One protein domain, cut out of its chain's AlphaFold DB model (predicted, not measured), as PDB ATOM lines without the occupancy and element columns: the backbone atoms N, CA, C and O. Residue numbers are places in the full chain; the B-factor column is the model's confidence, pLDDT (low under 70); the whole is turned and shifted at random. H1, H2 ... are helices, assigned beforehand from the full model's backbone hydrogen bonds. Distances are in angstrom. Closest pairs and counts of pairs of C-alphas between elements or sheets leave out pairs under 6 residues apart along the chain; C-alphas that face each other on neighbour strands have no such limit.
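Overview. This is residues 2 to 65 of the 99 residues of the protein "SCAN domain-containing protein 3" of Portunus trituberculatus (UniProt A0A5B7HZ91). H1, H2 and H3 make a loose head, and H4 makes an arm leading away, with residues 44 to 50 and 53 to 65 standing free. The printed part has 64 residues, 53 of them in four named helices, H1, H2, H3 and H4 in order along the chain, with no named strand, and its class is all helix. The whole is extended: radius of gyration of the C-alphas 17.1 A, spans 53 by 23 by 13 A.

Along the chain. H1, residues 2 to 20, begins at C-alpha 2 (-6.488, 28.973, -33.445), spans 18.5 A and has a kink of 121 degrees near residue 14. H2 is residues 23 to 28; H3 is residues 30 to 40, 14.6 A. H4, residues 46 to 62, 23.5 A, ends at C-alpha 62 (28.660, 46.118, -69.878).

Arrangement. H1 touches H3 with residues 16 to 20 alone, closest C-alphas Arg 17 and Leu 40, 6.2 A. H4 is apart from H1, H2 and H3. H2 is close but not clearly touching H3, closest C-alphas Val 26 and Cys 33, 6.0 A. Every O i to N i+4 pair is within hydrogen-bond range in H2 and H4, 12 of 15 in H1, 5 of 7 in H3.

Size, cuts and confidence. The printed part has no cut; residues 64 to 65 have pLDDT under 70.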
ATOM      1  N   THR A   2      -5.634  27.962 -32.784       77.81
ATOM      2  CA  THR A   2      -6.488  28.973 -33.445       77.81
ATOM      3  C   THR A   2      -5.737  30.248 -33.852       77.81
ATOM      4  O   THR A   2      -5.978  30.776 -34.930       77.81
ATOM      5  N   GLU A   3      -4.782  30.714 -33.040       78.69
ATOM      6  CA  GLU A   3      -4.020  31.938 -33.342       78.69
ATOM      7  C   GLU A   3      -3.102  31.808 -34.566       78.69
ATOM      8  O   GLU A   3      -3.042  32.720 -35.385       78.69
ATOM      9  N   ASP A   4      -2.444  30.662 -34.745       82.00
ATOM     10  CA  ASP A   4      -1.608  30.422 -35.929       82.00
ATOM     11  C   ASP A   4      -2.446  30.280 -37.206       82.00
ATOM     12  O   ASP A   4      -1.995  30.645 -38.294       82.00
ATOM     13  N   LEU A   5      -3.686  29.793 -37.090       88.62
ATOM     14  CA  LEU A   5      -4.619  29.726 -38.214       88.62
ATOM     15  C   LEU A   5      -5.047  31.133 -38.658       88.62
ATOM     16  O   LEU A   5      -5.011  31.439 -39.850       88.62
ATOM     17  N   GLU A   6      -5.385  31.995 -37.697       88.19
ATOM     18  CA  GLU A   6      -5.679  33.417 -37.915       88.19
ATOM     19  C   GLU A   6      -4.482  34.138 -38.555       88.19
ATOM     20  O   GLU A   6      -4.633  34.835 -39.562       88.19
ATOM     21  N   ALA A   7      -3.272  33.918 -38.028       86.31
ATOM     22  CA  ALA A   7      -2.043  34.487 -38.569       86.31
ATOM     23  C   ALA A   7      -1.774  34.004 -40.004       86.31
ATOM     24  O   ALA A   7      -1.465  34.812 -40.881       86.31
ATOM     25  N   SER A   8      -1.966  32.713 -40.287       88.88
ATOM     26  CA  SER A   8      -1.816  32.159 -41.637       88.88
ATOM     27  C   SER A   8      -2.826  32.757 -42.622       88.88
ATOM     28  O   SER A   8      -2.464  33.135 -43.740       88.88
ATOM     29  N   ALA A   9      -4.089  32.897 -42.214       91.25
ATOM     30  CA  ALA A   9      -5.124  33.526 -43.031       91.25
ATOM     31  C   ALA A   9      -4.811  35.008 -43.294       91.25
ATOM     32  O   ALA A   9      -4.915  35.485 -44.429       91.25
ATOM     33  N   LEU A  10      -4.356  35.729 -42.267       90.25
ATOM     34  CA  LEU A  10      -3.950  37.125 -42.379       90.25
ATOM     35  C   LEU A  10      -2.744  37.292 -43.307       90.25
ATOM     36  O   LEU A  10      -2.752  38.202 -44.135       90.25
ATOM     37  N   PHE A  11      -1.749  36.406 -43.208       91.25
ATOM     38  CA  PHE A  11      -0.577  36.391 -44.081       91.25
ATOM     39  C   PHE A  11      -0.971  36.197 -45.545       91.25
ATOM     40  O   PHE A  11      -0.540  36.962 -46.403       91.25
ATOM     41  N   ARG A  12      -1.851  35.230 -45.838       92.81
ATOM     42  CA  ARG A  12      -2.356  35.000 -47.204       92.81
ATOM     43  C   ARG A  12      -3.099  36.212 -47.762       92.81
ATOM     44  O   ARG A  12      -2.997  36.485 -48.952       92.81
ATOM     45  N   ARG A  13      -3.837  36.935 -46.914       93.31
ATOM     46  CA  ARG A  13      -4.612  38.114 -47.322       93.31
ATOM     47  C   ARG A  13      -3.748  39.359 -47.521       93.31
ATOM     48  O   ARG A  13      -4.010  40.128 -48.437       93.31
ATOM     49  N   LYS A  14      -2.793  39.605 -46.621       90.56
ATOM     50  CA  LYS A  14      -2.018  40.855 -46.578       90.56
ATOM     51  C   LYS A  14      -0.662  40.763 -47.273       90.56
ATOM     52  O   LYS A  14      -0.165  41.788 -47.706       90.56
ATOM     53  N   GLY A  15      -0.093  39.568 -47.421       89.00
ATOM     54  CA  GLY A  15       1.247  39.380 -47.969       89.00
ATOM     55  C   GLY A  15       2.355  39.606 -46.938       89.00
ATOM     56  O   GLY A  15       2.106  39.967 -45.789       89.00
ATOM     57  N   LEU A  16       3.602  39.354 -47.354       86.81
ATOM     58  CA  LEU A  16       4.774  39.318 -46.472       86.81
ATOM     59  C   LEU A  16       4.979  40.632 -45.702       86.81
ATOM     60  O   LEU A  16       5.117  40.617 -44.485       86.81
ATOM     61  N   ARG A  17       4.995  41.771 -46.398       87.31
ATOM     62  CA  ARG A  17       5.368  43.058 -45.802       87.31
ATOM     63  C   ARG A  17       4.314  43.550 -44.813       87.31
ATOM     64  O   ARG A  17       4.623  43.833 -43.662       87.31
ATOM     65  N   GLU A  18       3.069  43.619 -45.252       90.06
ATOM     66  CA  GLU A  18       1.943  44.142 -44.484       90.06
ATOM     67  C   GLU A  18       1.579  43.238 -43.301       90.06
ATOM     68  O   GLU A  18       1.039  43.715 -42.301       90.06
ATOM     69  N   PHE A  19       1.869  41.937 -43.399       93.25
ATOM     70  CA  PHE A  19       1.722  41.010 -42.285       93.25
ATOM     71  C   PHE A  19       2.748  41.284 -41.182       93.25
ATOM     72  O   PHE A  19       2.357  41.436 -40.026       93.25
ATOM     73  N   TRP A  20       4.037  41.370 -41.524       90.69
ATOM     74  CA  TRP A  20       5.110  41.482 -40.529       90.69
ATOM     75  C   TRP A  20       5.277  42.889 -39.940       90.69
ATOM     76  O   TRP A  20       5.794  43.006 -38.836       90.69
ATOM     77  N   ILE A  21       4.806  43.942 -40.621       88.00
ATOM     78  CA  ILE A  21       4.805  45.328 -40.102       88.00
ATOM     79  C   ILE A  21       3.626  45.585 -39.138       88.00
ATOM     80  O   ILE A  21       3.592  46.592 -38.437       88.00
ATOM     81  N   ASN A  22       2.639  44.687 -39.070       88.06
ATOM     82  CA  ASN A  22       1.491  44.861 -38.185       88.06
ATOM     83  C   ASN A  22       1.903  44.802 -36.702       88.06
ATOM     84  O   ASN A  22       2.419  43.782 -36.255       88.06
ATOM     85  N   GLU A  23       1.593  45.844 -35.926       85.69
ATOM     86  CA  GLU A  23       1.985  45.961 -34.510       85.69
ATOM     87  C   GLU A  23       1.552  44.766 -33.648       85.69
ATOM     88  O   GLU A  23       2.331  44.290 -32.822       85.69
ATOM     89  N   ASN A  24       0.359  44.206 -33.885       87.19
ATOM     90  CA  ASN A  24      -0.097  43.023 -33.148       87.19
ATOM     91  C   ASN A  24       0.777  41.800 -33.452       87.19
ATOM     92  O   ASN A  24       1.057  41.007 -32.557       87.19
ATOM     93  N   ASN A  25       1.225  41.643 -34.700       86.19
ATOM     94  CA  ASN A  25       2.108  40.545 -35.087       86.19
ATOM     95  C   ASN A  25       3.538  40.768 -34.587       86.19
ATOM     96  O   ASN A  25       4.174  39.809 -34.166       86.19
ATOM     97  N   VAL A  26       4.018  42.015 -34.573       87.19
ATOM     98  CA  VAL A  26       5.326  42.372 -34.003       87.19
ATOM     99  C   VAL A  26       5.378  42.046 -32.513       87.19
ATOM    100  O   VAL A  26       6.361  41.474 -32.046       87.19
ATOM    101  N   ALA A  27       4.307  42.344 -31.775       88.81
ATOM    102  CA  ALA A  27       4.208  42.003 -30.361       88.81
ATOM    103  C   ALA A  27       4.121  40.483 -30.132       88.81
ATOM    104  O   ALA A  27       4.813  39.951 -29.265       88.81
ATOM    105  N   LYS A  28       3.302  39.770 -30.919       90.00
ATOM    106  CA  LYS A  28       3.090  38.318 -30.765       90.00
ATOM    107  C   LYS A  28       4.289  37.475 -31.199       90.00
ATOM    108  O   LYS A  28       4.605  36.478 -30.559       90.00
ATOM    109  N   TYR A  29       4.956  37.867 -32.278       89.75
ATOM    110  CA  TYR A  29       5.998  37.085 -32.941       89.75
ATOM    111  C   TYR A  29       7.340  37.825 -32.959       89.75
ATOM    112  O   TYR A  29       8.076  37.750 -33.940       89.75
ATOM    113  N   HIS A  30       7.678  38.523 -31.870       87.94
ATOM    114  CA  HIS A  30       8.849  39.404 -31.788       87.94
ATOM    115  C   HIS A  30      10.152  38.755 -32.286       87.94
ATOM    116  O   HIS A  30      10.837  39.319 -33.134       87.94
ATOM    117  N   GLN A  31      10.452  37.531 -31.837       91.56
ATOM    118  CA  GLN A  31      11.657  36.799 -32.252       91.56
ATOM    119  C   GLN A  31      11.692  36.518 -33.762       91.56
ATOM    120  O   GLN A  31      12.744  36.614 -34.388       91.56
ATOM    121  N   LEU A  32      10.542  36.191 -34.361       89.62
ATOM    122  CA  LEU A  32      10.439  35.969 -35.804       89.62
ATOM    123  C   LEU A  32      10.532  37.290 -36.569       89.62
ATOM    124  O   LEU A  32      11.195  37.339 -37.602       89.62
ATOM    125  N   CYS A  33       9.938  38.369 -36.054       88.00
ATOM    126  CA  CYS A  33      10.058  39.701 -36.641       88.00
ATOM    127  C   CYS A  33      11.518  40.151 -36.740       88.00
ATOM    128  O   CYS A  33      11.909  40.623 -37.801       88.00
ATOM    129  N   THR A  34      12.342  39.928 -35.709       87.06
ATOM    130  CA  THR A  34      13.781  40.251 -35.753       87.06
ATOM    131  C   THR A  34      14.516  39.493 -36.861       87.06
ATOM    132  O   THR A  34      15.412  40.032 -37.504       87.06
ATOM    133  N   VAL A  35      14.129  38.242 -37.123       87.94
ATOM    134  CA  VAL A  35      14.717  37.446 -38.211       87.94
ATOM    135  C   VAL A  35      14.220  37.915 -39.576       87.94
ATOM    136  O   VAL A  35      14.983  37.910 -40.536       87.94
ATOM    137  N   VAL A  36      12.950  38.310 -39.685       87.00
ATOM    138  CA  VAL A  36      12.317  38.682 -40.958       87.00
ATOM    139  C   VAL A  36      12.628  40.121 -41.374       87.00
ATOM    140  O   VAL A  36      12.667  40.408 -42.569       87.00
ATOM    141  N   GLU A  37      12.893  41.020 -40.430       84.50
ATOM    142  CA  GLU A  37      13.134  42.448 -40.666       84.50
ATOM    143  C   GLU A  37      14.165  42.731 -41.781       84.50
ATOM    144  O   GLU A  37      13.823  43.463 -42.718       84.50
ATOM    145  N   PRO A  38      15.355  42.091 -41.821       82.88
ATOM    146  CA  PRO A  38      16.309  42.286 -42.912       82.88
ATOM    147  C   PRO A  38      15.762  41.891 -44.293       82.88
ATOM    148  O   PRO A  38      16.166  42.459 -45.304       82.88
ATOM    149  N   PHE A  39      14.835  40.932 -44.353       80.25
ATOM    150  CA  PHE A  39      14.207  40.475 -45.597       80.25
ATOM    151  C   PHE A  39      13.069  41.391 -46.067       80.25
ATOM    152  O   PHE A  39      12.656  41.305 -47.226       80.25
ATOM    153  N   LEU A  40      12.549  42.256 -45.189       82.50
ATOM    154  CA  LEU A  40      11.566  43.282 -45.550       82.50
ATOM    155  C   LEU A  40      12.230  44.511 -46.179       82.50
ATOM    156  O   LEU A  40      11.580  45.248 -46.932       82.50
ATOM    157  N   LEU A  41      13.508  44.738 -45.889       81.56
ATOM    158  CA  LEU A  41      14.295  45.814 -46.477       81.56
ATOM    159  C   LEU A  41      14.765  45.439 -47.885       81.56
ATOM    160  O   LEU A  41      15.074  44.287 -48.176       81.56
ATOM    161  N   ALA A  42      14.835  46.435 -48.772       75.12
ATOM    162  CA  ALA A  42      15.410  46.237 -50.103       75.12
ATOM    163  C   ALA A  42      16.914  45.915 -50.020       75.12
ATOM    164  O   ALA A  42      17.399  45.041 -50.734       75.12
ATOM    165  N   PHE A  43      17.624  46.594 -49.109       79.56
ATOM    166  CA  PHE A  43      19.044  46.401 -48.833       79.56
ATOM    167  C   PHE A  43      19.285  46.453 -47.317       79.56
ATOM    168  O   PHE A  43      19.269  47.539 -46.739       79.56
ATOM    169  N   PRO A  44      19.484  45.307 -46.651       79.62
ATOM    170  CA  PRO A  44      19.623  45.268 -45.196       79.62
ATOM    171  C   PRO A  44      20.972  45.779 -44.666       79.62
ATOM    172  O   PRO A  44      21.099  46.006 -43.468       79.62
ATOM    173  N   ASN A  45      21.989  45.966 -45.516       85.00
ATOM    174  CA  ASN A  45      23.269  46.558 -45.117       85.00
ATOM    175  C   ASN A  45      23.877  47.420 -46.239       85.00
ATOM    176  O   ASN A  45      23.502  47.299 -47.408       85.00
ATOM    177  N   SER A  46      24.832  48.283 -45.878       89.12
ATOM    178  CA  SER A  46      25.522  49.188 -46.809       89.12
ATOM    179  C   SER A  46      26.284  48.448 -47.908       89.12
ATOM    180  O   SER A  46      26.286  48.895 -49.052       89.12
ATOM    181  N   TYR A  47      26.858  47.282 -47.600       89.62
ATOM    182  CA  TYR A  47      27.512  46.435 -48.594       89.62
ATOM    183  C   TYR A  47      26.542  45.999 -49.702       89.62
ATOM    184  O   TYR A  47      26.887  46.049 -50.877       89.62
ATOM    185  N   MET A  48      25.305  45.625 -49.366       86.50
ATOM    186  CA  MET A  48      24.293  45.244 -50.354       86.50
ATOM    187  C   MET A  48      23.836  46.435 -51.195       86.50
ATOM    188  O   MET A  48      23.524  46.243 -52.369       86.50
ATOM    189  N   VAL A  49      23.841  47.651 -50.638       88.94
ATOM    190  CA  VAL A  49      23.613  48.884 -51.409       88.94
ATOM    191  C   VAL A  49      24.733  49.074 -52.432       88.94
ATOM    192  O   VAL A  49      24.459  49.173 -53.626       88.94
ATOM    193  N   GLU A  50      25.992  49.057 -51.992       92.12
ATOM    194  CA  GLU A  50      27.160  49.229 -52.864       92.12
ATOM    195  C   GLU A  50      27.225  48.144 -53.949       92.12
ATOM    196  O   GLU A  50      27.313  48.440 -55.144       92.12
ATOM    197  N   ALA A  51      27.105  46.878 -53.546       90.25
ATOM    198  CA  ALA A  51      27.081  45.743 -54.454       90.25
ATOM    199  C   ALA A  51      25.896  45.826 -55.424       90.25
ATOM    200  O   ALA A  51      26.051  45.494 -56.602       90.25
ATOM    201  N   GLY A  52      24.731  46.285 -54.959       89.56
ATOM    202  CA  GLY A  52      23.543  46.486 -55.779       89.56
ATOM    203  C   GLY A  52      23.756  47.528 -56.868       89.56
ATOM    204  O   GLY A  52      23.513  47.239 -58.040       89.56
ATOM    205  N   PHE A  53      24.290  48.697 -56.514       90.31
ATOM    206  CA  PHE A  53      24.624  49.742 -57.482       90.31
ATOM    207  C   PHE A  53      25.718  49.308 -58.459       90.31
ATOM    208  O   PHE A  53      25.591  49.540 -59.661       90.31
ATOM    209  N   SER A  54      26.758  48.626 -57.975       89.88
ATOM    210  CA  SER A  54      27.832  48.095 -58.821       89.88
ATOM    211  C   SER A  54      27.293  47.117 -59.872       89.88
ATOM    212  O   SER A  54      27.588  47.243 -61.064       89.88
ATOM    213  N   HIS A  55      26.415  46.192 -59.464       88.12
ATOM    214  CA  HIS A  55      25.764  45.262 -60.385       88.12
ATOM    215  C   HIS A  55      24.797  45.961 -61.336       88.12
ATOM    216  O   HIS A  55      24.797  45.643 -62.525       88.12
ATOM    217  N   ALA A  56      24.010  46.922 -60.851       87.75
ATOM    218  CA  ALA A  56      23.102  47.677 -61.701       87.75
ATOM    219  C   ALA A  56      23.865  48.421 -62.803       87.75
ATOM    220  O   ALA A  56      23.534  48.307 -63.983       87.75
ATOM    221  N   ASN A  57      24.959  49.090 -62.433       89.19
ATOM    222  CA  ASN A  57      25.840  49.759 -63.377       89.19
ATOM    223  C   ASN A  57      26.463  48.772 -64.375       89.19
ATOM    224  O   ASN A  57      26.494  49.044 -65.573       89.19
ATOM    225  N   ALA A  58      26.919  47.600 -63.924       87.12
ATOM    226  CA  ALA A  58      27.477  46.578 -64.809       87.12
ATOM    227  C   ALA A  58      26.449  46.045 -65.824       87.12
ATOM    228  O   ALA A  58      26.789  45.850 -66.990       87.12
ATOM    229  N   VAL A  59      25.195  45.840 -65.409       84.75
ATOM    230  CA  VAL A  59      24.107  45.443 -66.316       84.75
ATOM    231  C   VAL A  59      23.851  46.534 -67.353       84.75
ATOM    232  O   VAL A  59      23.790  46.225 -68.538       84.75
ATOM    233  N   LEU A  60      23.772  47.800 -66.930       84.06
ATOM    234  CA  LEU A  60      23.484  48.930 -67.820       84.06
ATOM    235  C   LEU A  60      24.622  49.247 -68.801       84.06
ATOM    236  O   LEU A  60      24.357  49.669 -69.924       84.06
ATOM    237  N   THR A  61      25.879  49.070 -68.389       84.62
ATOM    238  CA  THR A  61      27.045  49.545 -69.160       84.62
ATOM    239  C   THR A  61      27.811  48.445 -69.888       84.62
ATOM    240  O   THR A  61      28.468  48.729 -70.887       84.62
ATOM    241  N   LYS A  62      27.768  47.195 -69.403       77.38
ATOM    242  CA  LYS A  62      28.660  46.118 -69.878       77.38
ATOM    243  C   LYS A  62      27.933  44.895 -70.423       77.38
ATOM    244  O   LYS A  62      28.522  44.163 -71.216       77.38
ATOM    245  N   GLN A  63      26.689  44.634 -70.022       71.44
ATOM    246  CA  GLN A  63      25.988  43.425 -70.456       71.44
ATOM    247  C   GLN A  63      25.063  43.686 -71.648       71.44
ATOM    248  O   GLN A  63      24.104  44.440 -71.556       71.44
ATOM    249  N   ARG A  64      25.307  42.985 -72.763       61.72
ATOM    250  CA  ARG A  64      24.360  42.880 -73.896       61.72
ATOM    251  C   ARG A  64      23.261  41.830 -73.667       61.72
ATOM    252  O   ARG A  64      22.429  41.596 -74.540       61.72
ATOM    253  N   THR A  65      23.282  41.152 -72.523       62.81
ATOM    254  CA  THR A  65      22.380  40.046 -72.185       62.81
ATOM    255  C   THR A  65      21.041  40.576 -71.664       62.81
ATOM    256  O   THR A  65      21.002  41.625 -71.032       62.81
TER     257      THR A  65